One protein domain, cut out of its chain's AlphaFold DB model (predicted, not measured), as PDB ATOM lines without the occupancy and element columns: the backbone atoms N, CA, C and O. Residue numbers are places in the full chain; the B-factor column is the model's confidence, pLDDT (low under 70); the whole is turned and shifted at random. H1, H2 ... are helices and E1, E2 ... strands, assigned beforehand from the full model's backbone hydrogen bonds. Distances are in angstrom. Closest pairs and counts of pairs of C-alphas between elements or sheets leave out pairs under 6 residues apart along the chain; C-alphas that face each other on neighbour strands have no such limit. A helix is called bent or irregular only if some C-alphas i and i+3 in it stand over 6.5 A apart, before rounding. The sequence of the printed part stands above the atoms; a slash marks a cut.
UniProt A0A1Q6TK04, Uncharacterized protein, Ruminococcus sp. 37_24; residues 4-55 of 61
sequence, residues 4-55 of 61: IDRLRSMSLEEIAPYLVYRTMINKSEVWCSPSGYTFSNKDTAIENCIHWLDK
ATOM      1  N   ILE A   4     165.274 158.646 178.480       94.81
ATOM      2  CA  ILE A   4     165.154 157.228 178.108       94.81
ATOM      3  C   ILE A   4     163.760 156.857 177.589       94.81
ATOM      4  O   ILE A   4     163.639 156.005 176.716       94.81
ATOM      5  N   ASP A   5     162.710 157.509 178.093       95.94
ATOM      6  CA  ASP A   5     161.343 157.240 177.649       95.94
ATOM      7  C   ASP A   5     161.148 157.753 176.206       95.94
ATOM      8  O   ASP A   5     160.468 157.106 175.420       95.94
ATOM      9  N   ARG A   6     161.826 158.854 175.833       93.31
ATOM     10  CA  ARG A   6     161.839 159.390 174.457       93.31
ATOM     11  C   ARG A   6     162.594 158.488 173.482       93.31
ATOM     12  O   ARG A   6     162.153 158.309 172.357       93.31
ATOM     13  N   LEU A   7     163.723 157.920 173.912       93.44
ATOM     14  CA  LEU A   7     164.495 156.987 173.082       93.44
ATOM     15  C   LEU A   7     163.711 155.701 172.808       93.44
ATOM     16  O   LEU A   7     163.750 155.179 171.706       93.44
ATOM     17  N   ARG A   8     162.963 155.206 173.799       92.06
ATOM     18  CA  ARG A   8     162.119 154.011 173.644       92.06
ATOM     19  C   ARG A   8     160.899 154.225 172.756       92.06
ATOM     20  O   ARG A   8     160.344 153.245 172.280       92.06
ATOM     21  N   SER A   9     160.453 155.469 172.585       95.25
ATOM     22  CA  SER A   9     159.335 155.798 171.699       95.25
ATOM     23  C   SER A   9     159.753 156.061 170.252       95.25
ATOM     24  O   SER A   9     158.874 156.275 169.427       95.25
ATOM     25  N   MET A  10     161.058 156.100 169.958       96.12
ATOM     26  CA  MET A  10     161.560 156.285 168.595       96.12
ATOM     27  C   MET A  10     161.341 155.026 167.754       96.12
ATOM     28  O   MET A  10     161.475 153.910 168.261       96.12
ATOM     29  N   SER A  11     161.061 155.209 166.464       96.88
ATOM     30  CA  SER A  11     161.137 154.125 165.484       96.88
ATOM     31  C   SER A  11     162.584 153.658 165.290       96.88
ATOM     32  O   SER A  11     163.542 154.319 165.715       96.88
ATOM     33  N   LEU A  12     162.763 152.516 164.622       96.38
ATOM     34  CA  LEU A  12     164.098 152.004 164.306       96.38
ATOM     35  C   LEU A  12     164.873 152.974 163.403       96.38
ATOM     36  O   LEU A  12     166.061 153.211 163.619       96.38
ATOM     37  N   GLU A  13     164.192 153.585 162.438       97.06
ATOM     38  CA  GLU A  13     164.742 154.578 161.514       97.06
ATOM     39  C   GLU A  13     165.136 155.870 162.233       97.06
ATOM     40  O   GLU A  13     166.132 156.496 161.873       97.06
ATOM     41  N   GLU A  14     164.383 156.269 163.261       97.25
ATOM     42  CA  GLU A  14     164.699 157.451 164.064       97.25
ATOM     43  C   GLU A  14     165.922 157.223 164.955       97.25
ATOM     44  O   GLU A  14     166.758 158.119 165.083       97.25
ATOM     45  N   ILE A  15     166.054 156.041 165.570       96.69
ATOM     46  CA  ILE A  15     167.132 155.769 166.529       96.69
ATOM     47  C   ILE A  15     168.438 155.314 165.859       96.69
ATOM     48  O   ILE A  15     169.518 155.684 166.326       96.69
ATOM     49  N   ALA A  16     168.381 154.562 164.756       97.19
ATOM     50  CA  ALA A  16     169.560 153.969 164.116       97.19
ATOM     51  C   ALA A  16     170.671 154.976 163.740       97.19
ATOM     52  O   ALA A  16     171.842 154.686 164.012       97.19
ATOM     53  N   PRO A  17     170.380 156.184 163.208       97.31
ATOM     54  CA  PRO A  17     171.407 157.176 162.885       97.31
ATOM     55  C   PRO A  17     172.231 157.657 164.086       97.31
ATOM     56  O   PRO A  17     173.338 158.160 163.887       97.31
ATOM     57  N   TYR A  18     171.701 157.522 165.306       96.19
ATOM     58  CA  TYR A  18     172.385 157.890 166.550       96.19
ATOM     59  C   TYR A  18     173.230 156.753 167.133       96.19
ATOM     60  O   TYR A  18     174.058 157.004 168.008       96.19
ATOM     61  N   LEU A  19     173.019 155.515 166.679       96.38
ATOM     62  CA  LEU A  19     173.745 154.334 167.153       96.38
ATOM     63  C   LEU A  19     174.945 153.989 166.270       96.38
ATOM     64  O   LEU A  19     175.890 153.353 166.739       96.38
ATOM     65  N   VAL A  20     174.931 154.421 165.008       97.56
ATOM     66  CA  VAL A  20     176.097 154.310 164.129       97.56
ATOM     67  C   VAL A  20     177.117 155.393 164.455       97.56
ATOM     68  O   VAL A  20     176.776 156.551 164.703       97.56
ATOM     69  N   TYR A  21     178.397 155.041 164.405       97.12
ATOM     70  CA  TYR A  21     179.475 155.997 164.647       97.12
ATOM     71  C   TYR A  21     180.600 155.842 163.634       97.12
ATOM     72  O   TYR A  21     180.785 154.795 163.015       97.12
ATOM     73  N   ARG A  22     181.362 156.917 163.460       97.00
ATOM     74  CA  ARG A  22     182.488 156.976 162.532       97.00
ATOM     75  C   ARG A  22     183.796 156.775 163.284       97.00
ATOM     76  O   ARG A  22     183.982 157.357 164.350       97.00
ATOM     77  N   THR A  23     184.703 155.983 162.727       96.12
ATOM     78  CA  THR A  23     186.026 155.730 163.310       96.12
ATOM     79  C   THR A  23     187.077 155.470 162.228       96.12
ATOM     80  O   THR A  23     186.757 155.379 161.044       96.12
ATOM     81  N   MET A  24     188.338 155.354 162.642       96.56
ATOM     82  CA  MET A  24     189.469 155.011 161.783       96.56
ATOM     83  C   MET A  24     189.936 153.585 162.089       96.56
ATOM     84  O   MET A  24     190.373 153.306 163.205       96.56
ATOM     85  N   ILE A  25     189.900 152.695 161.098       92.25
ATOM     86  CA  ILE A  25     190.451 151.334 161.183       92.25
ATOM     87  C   ILE A  25     191.506 151.188 160.092       92.25
ATOM     88  O   ILE A  25     191.237 151.471 158.931       92.25
ATOM     89  N   ASN A  26     192.725 150.772 160.450       92.88
ATOM     90  CA  ASN A  26     193.830 150.577 159.497       92.88
ATOM     91  C   ASN A  26     194.088 151.783 158.566       92.88
ATOM     92  O   ASN A  26     194.419 151.609 157.399       92.88
ATOM     93  N   LYS A  27     193.967 153.012 159.094       94.31
ATOM     94  CA  LYS A  27     194.080 154.289 158.352       94.31
ATOM     95  C   LYS A  27     192.953 154.559 157.338       94.31
ATOM     96  O   LYS A  27     193.048 155.530 156.594       94.31
ATOM     97  N   SER A  28     191.883 153.772 157.344       94.38
ATOM     98  CA  SER A  28     190.668 154.015 156.563       94.38
ATOM     99  C   SER A  28     189.542 154.514 157.462       94.38
ATOM    100  O   SER A  28     189.314 153.970 158.544       94.38
ATOM    101  N   GLU A  29     188.837 155.549 157.010       96.81
ATOM    102  CA  GLU A  29     187.615 156.021 157.661       96.81
ATOM    103  C   GLU A  29     186.475 155.038 157.367       96.81
ATOM    104  O   GLU A  29     186.242 154.674 156.214       96.81
ATOM    105  N   VAL A  30     185.788 154.589 158.417       97.31
ATOM    106  CA  VAL A  30     184.683 153.630 158.329       97.31
ATOM    107  C   VAL A  30     183.543 154.011 159.272       97.31
ATOM    108  O   VAL A  30     183.733 154.690 160.285       97.31
ATOM    109  N   TRP A  31     182.352 153.523 158.952       98.12
ATOM    110  CA  TRP A  31     181.151 153.594 159.774       98.12
ATOM    111  C   TRP A  31     180.918 152.261 160.473       98.12
ATOM    112  O   TRP A  31     180.889 151.220 159.826       98.12
ATOM    113  N   CYS A  32     180.756 152.287 161.788       97.38
ATOM    114  CA  CYS A  32     180.507 151.112 162.613       97.38
ATOM    115  C   CYS A  32     179.030 151.049 163.000       97.38
ATOM    116  O   CYS A  32     178.460 152.045 163.451       97.38
ATOM    117  N   SER A  33     178.437 149.868 162.839       97.19
ATOM    118  CA  SER A  33     177.104 149.528 163.334       97.19
ATOM    119  C   SER A  33     177.215 148.811 164.688       97.19
ATOM    120  O   SER A  33     178.191 148.082 164.904       97.19
ATOM    121  N   PRO A  34     176.230 148.944 165.597       95.75
ATOM    122  CA  PRO A  34     176.194 148.187 166.857       95.75
ATOM    123  C   PRO A  34     176.165 146.662 166.666       95.75
ATOM    124  O   PRO A  34     176.462 145.921 167.598       95.75
ATOM    125  N   SER A  35     175.870 146.185 165.455       94.00
ATOM    126  CA  SER A  35     175.976 144.775 165.072       94.00
ATOM    127  C   SER A  35     177.413 144.227 165.057       94.00
ATOM    128  O   SER A  35     177.596 143.017 164.937       94.00
ATOM    129  N   GLY A  36     178.429 145.098 165.127       94.38
ATOM    130  CA  GLY A  36     179.850 144.750 165.026       94.38
ATOM    131  C   GLY A  36     180.433 144.849 163.612       94.38
ATOM    132  O   GLY A  36     181.639 144.683 163.441       94.38
ATOM    133  N   TYR A  37     179.614 145.148 162.599       96.19
ATOM    134  CA  TYR A  37     180.074 145.325 161.219       96.19
ATOM    135  C   TYR A  37     180.518 146.762 160.920       96.19
ATOM    136  O   TYR A  37     180.026 147.734 161.503       96.19
ATOM    137  N   THR A  38     181.431 146.885 159.954       97.12
ATOM    138  CA  THR A  38     181.987 148.160 159.488       97.12
ATOM    139  C   THR A  38     181.708 148.374 158.006       97.12
ATOM    140  O   THR A  38     181.829 147.440 157.215       97.12
ATOM    141  N   PHE A  39     181.414 149.611 157.618       96.88
ATOM    142  CA  PHE A  39     180.985 149.988 156.275       96.88
ATOM    143  C   PHE A  39     181.742 151.224 155.787       96.88
ATOM    144  O   PHE A  39     182.141 152.076 156.578       96.88
ATOM    145  N   SER A  40     181.924 151.354 154.474       95.81
ATOM    146  CA  SER A  40     182.541 152.544 153.869       95.81
ATOM    147  C   SER A  40     181.602 153.752 153.823       95.81
ATOM    148  O   SER A  40     182.060 154.884 153.707       95.81
ATOM    149  N   ASN A  41     180.291 153.527 153.919       96.31
ATOM    150  CA  ASN A  41     179.275 154.565 153.822       96.31
ATOM    151  C   ASN A  41     178.316 154.509 155.025       96.31
ATOM    152  O   ASN A  41     178.111 153.453 155.628       96.31
ATOM    153  N   LYS A  42     177.755 155.670 155.375       97.12
ATOM    154  CA  LYS A  42     176.885 155.823 156.544       97.12
ATOM    155  C   LYS A  42     175.541 155.120 156.358       97.12
ATOM    156  O   LYS A  42     175.065 154.492 157.297       97.12
ATOM    157  N   ASP A  43     174.954 155.208 155.170       97.88
ATOM    158  CA  ASP A  43     173.588 154.741 154.919       97.88
ATOM    159  C   ASP A  43     173.482 153.214 155.029       97.88
ATOM    160  O   ASP A  43     172.599 152.710 155.713       97.88
ATOM    161  N   THR A  44     174.450 152.470 154.492       97.62
ATOM    162  CA  THR A  44     174.556 151.014 154.667       97.62
ATOM    163  C   THR A  44     174.803 150.636 156.128       97.62
ATOM    164  O   THR A  44     174.282 149.626 156.595       97.62
ATOM    165  N   ALA A  45     175.560 151.440 156.885       98.00
ATOM    166  CA  ALA A  45     175.713 151.205 158.321       98.00
ATOM    167  C   ALA A  45     174.389 151.403 159.077       98.00
ATOM    168  O   ALA A  45     174.091 150.631 159.988       98.00
ATOM    169  N   ILE A  46     173.589 152.406 158.690       98.31
ATOM    170  CA  ILE A  46     172.251 152.659 159.248       98.31
ATOM    171  C   ILE A  46     171.300 151.517 158.891       98.31
ATOM    172  O   ILE A  46     170.654 150.980 159.784       98.31
ATOM    173  N   GLU A  47     171.244 151.103 157.628       98.06
ATOM    174  CA  GLU A  47     170.414 149.983 157.167       98.06
ATOM    175  C   GLU A  47     170.760 148.694 157.924       98.06
ATOM    176  O   GLU A  47     169.889 148.013 158.464       98.06
ATOM    177  N   ASN A  48     172.056 148.403 158.072       97.75
ATOM    178  CA  ASN A  48     172.513 147.281 158.878       97.75
ATOM    179  C   ASN A  48     172.117 147.413 160.359       97.75
ATOM    180  O   ASN A  48     171.766 146.413 160.985       97.75
ATOM    181  N   CYS A  49     172.175 148.622 160.925       97.62
ATOM    182  CA  CYS A  49     171.746 148.893 162.294       97.62
ATOM    183  C   CYS A  49     170.240 148.651 162.471       97.62
ATOM    184  O   CYS A  49     169.856 148.012 163.445       97.62
ATOM    185  N   ILE A  50     169.398 149.100 161.535       97.56
ATOM    186  CA  ILE A  50     167.944 148.860 161.557       97.56
ATOM    187  C   ILE A  50     167.667 147.356 161.542       97.56
ATOM    188  O   ILE A  50     166.989 146.849 162.433       97.56
ATOM    189  N   HIS A  51     168.280 146.620 160.610       96.12
ATOM    190  CA  HIS A  51     168.144 145.163 160.546       96.12
ATOM    191  C   HIS A  51     168.665 144.440 161.789       96.12
ATOM    192  O   HIS A  51     168.236 143.327 162.068       96.12
ATOM    193  N   TRP A  52     169.626 145.014 162.512       95.69
ATOM    194  CA  TRP A  52     170.102 144.446 163.769       95.69
ATOM    195  C   TRP A  52     169.139 144.725 164.926       95.69
ATOM    196  O   TRP A  52     168.890 143.824 165.717       95.69
ATOM    197  N   LEU A  53     168.575 145.933 165.004       94.25
ATOM    198  CA  LEU A  53     167.592 146.302 166.026       94.25
ATOM    199  C   LEU A  53     166.278 145.523 165.895       94.25
ATOM    200  O   LEU A  53     165.642 145.247 166.905       94.25
ATOM    201  N   ASP A  54     165.889 145.177 164.668       94.31
ATOM    202  CA  ASP A  54     164.666 144.421 164.375       94.31
ATOM    203  C   ASP A  54     164.787 142.916 164.691       94.31
ATOM    204  O   ASP A  54     163.796 142.189 164.716       94.31
ATOM    205  N   LYS A  55     166.002 142.410 164.948       89.50
ATOM    206  CA  LYS A  55     166.205 140.990 165.260       89.50
ATOM    207  C   LYS A  55     165.728 140.645 166.664       89.50
ATOM    208  O   LYS A  55     166.038 141.336 167.635       89.50
TER     209      LYS A  55
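AT A GLANCE: This is residues 4 to 55 of the 61 residues of an uncharacterized protein of Ruminococcus sp. 37_24 (UniProt A0A1Q6TK04). A narrow two-stranded hairpin, E1 and E2, reaches out to one end of an elongated domain, and two crossed helices, H2 and H3, pack on each other beyond its base. The small helix H1 lies at the opposite end, and residues 33 to 41 make a loop between E2 and H3. The printed part has 52 residues with three named helices and two named strands, in the order H1, H2, E1, E2, H3, and its class is mixed, helices and strands. It is only just compact, close to loose, with a radius of gyration of the C-alphas of 11.6 A and spans of 38 by 19 by 15 A.

HOW THE PARTS SIT: E1, residues 21 to 25, and E2, residues 28 to 32, form an antiparallel hairpin at 142 degrees, with N 23 and O 30 2.9 A apart, within hydrogen-bond range. Residues 31 to 32 of E2 also pair, antiparallel, with residues 38 to 39. The closest C-alphas of E2 and H3, residues 42 to 53, are those of Trp 31 and Lys 42, 5.8 A apart. H3 and H2, residues 12 to 19, touch at a steep tilt of 65 degrees, opposite ways; their closest C-alphas, of Leu 12 and Ile 50, are 5.7 A apart. H1, residues 4 to 8, is close to H2 but not clearly touching, with the C-alphas of Leu 7 and Ile 15 closest at 7.2 A. H1 and H3 are apart. In H1 and H3 every O i to N i+4 pair is within hydrogen-bond range; in H2 1 of 4 is, beside 3 of 5 O i to N i+3 pairs.

IN THESE COORDINATES: E1 spans 12.4 A from C-alpha 21 at (179.475, 155.997, 164.647), and E2 spans 12.2 A. H3 spans 16.3 A and ends with C-alpha 53 at (167.592, 146.302, 166.026). H2 spans 10.3 A and is irregular, but only just: C-alphas 14 and 17 are 6.8 A apart. H1 spans 6.3 A from C-alpha 4 at (165.154, 157.228, 178.108).

THE WHOLE: The two C-alphas farthest apart, of Asp 5 and Lys 27, are 38.1 A apart. The printed part has no cut. The links H1 to H2, H2 to E1 and E1 to E2 are tight, E2 to H3 is short, and no link is long. The mean pLDDT of the printed part is 96.0, and no printed residue is under 70.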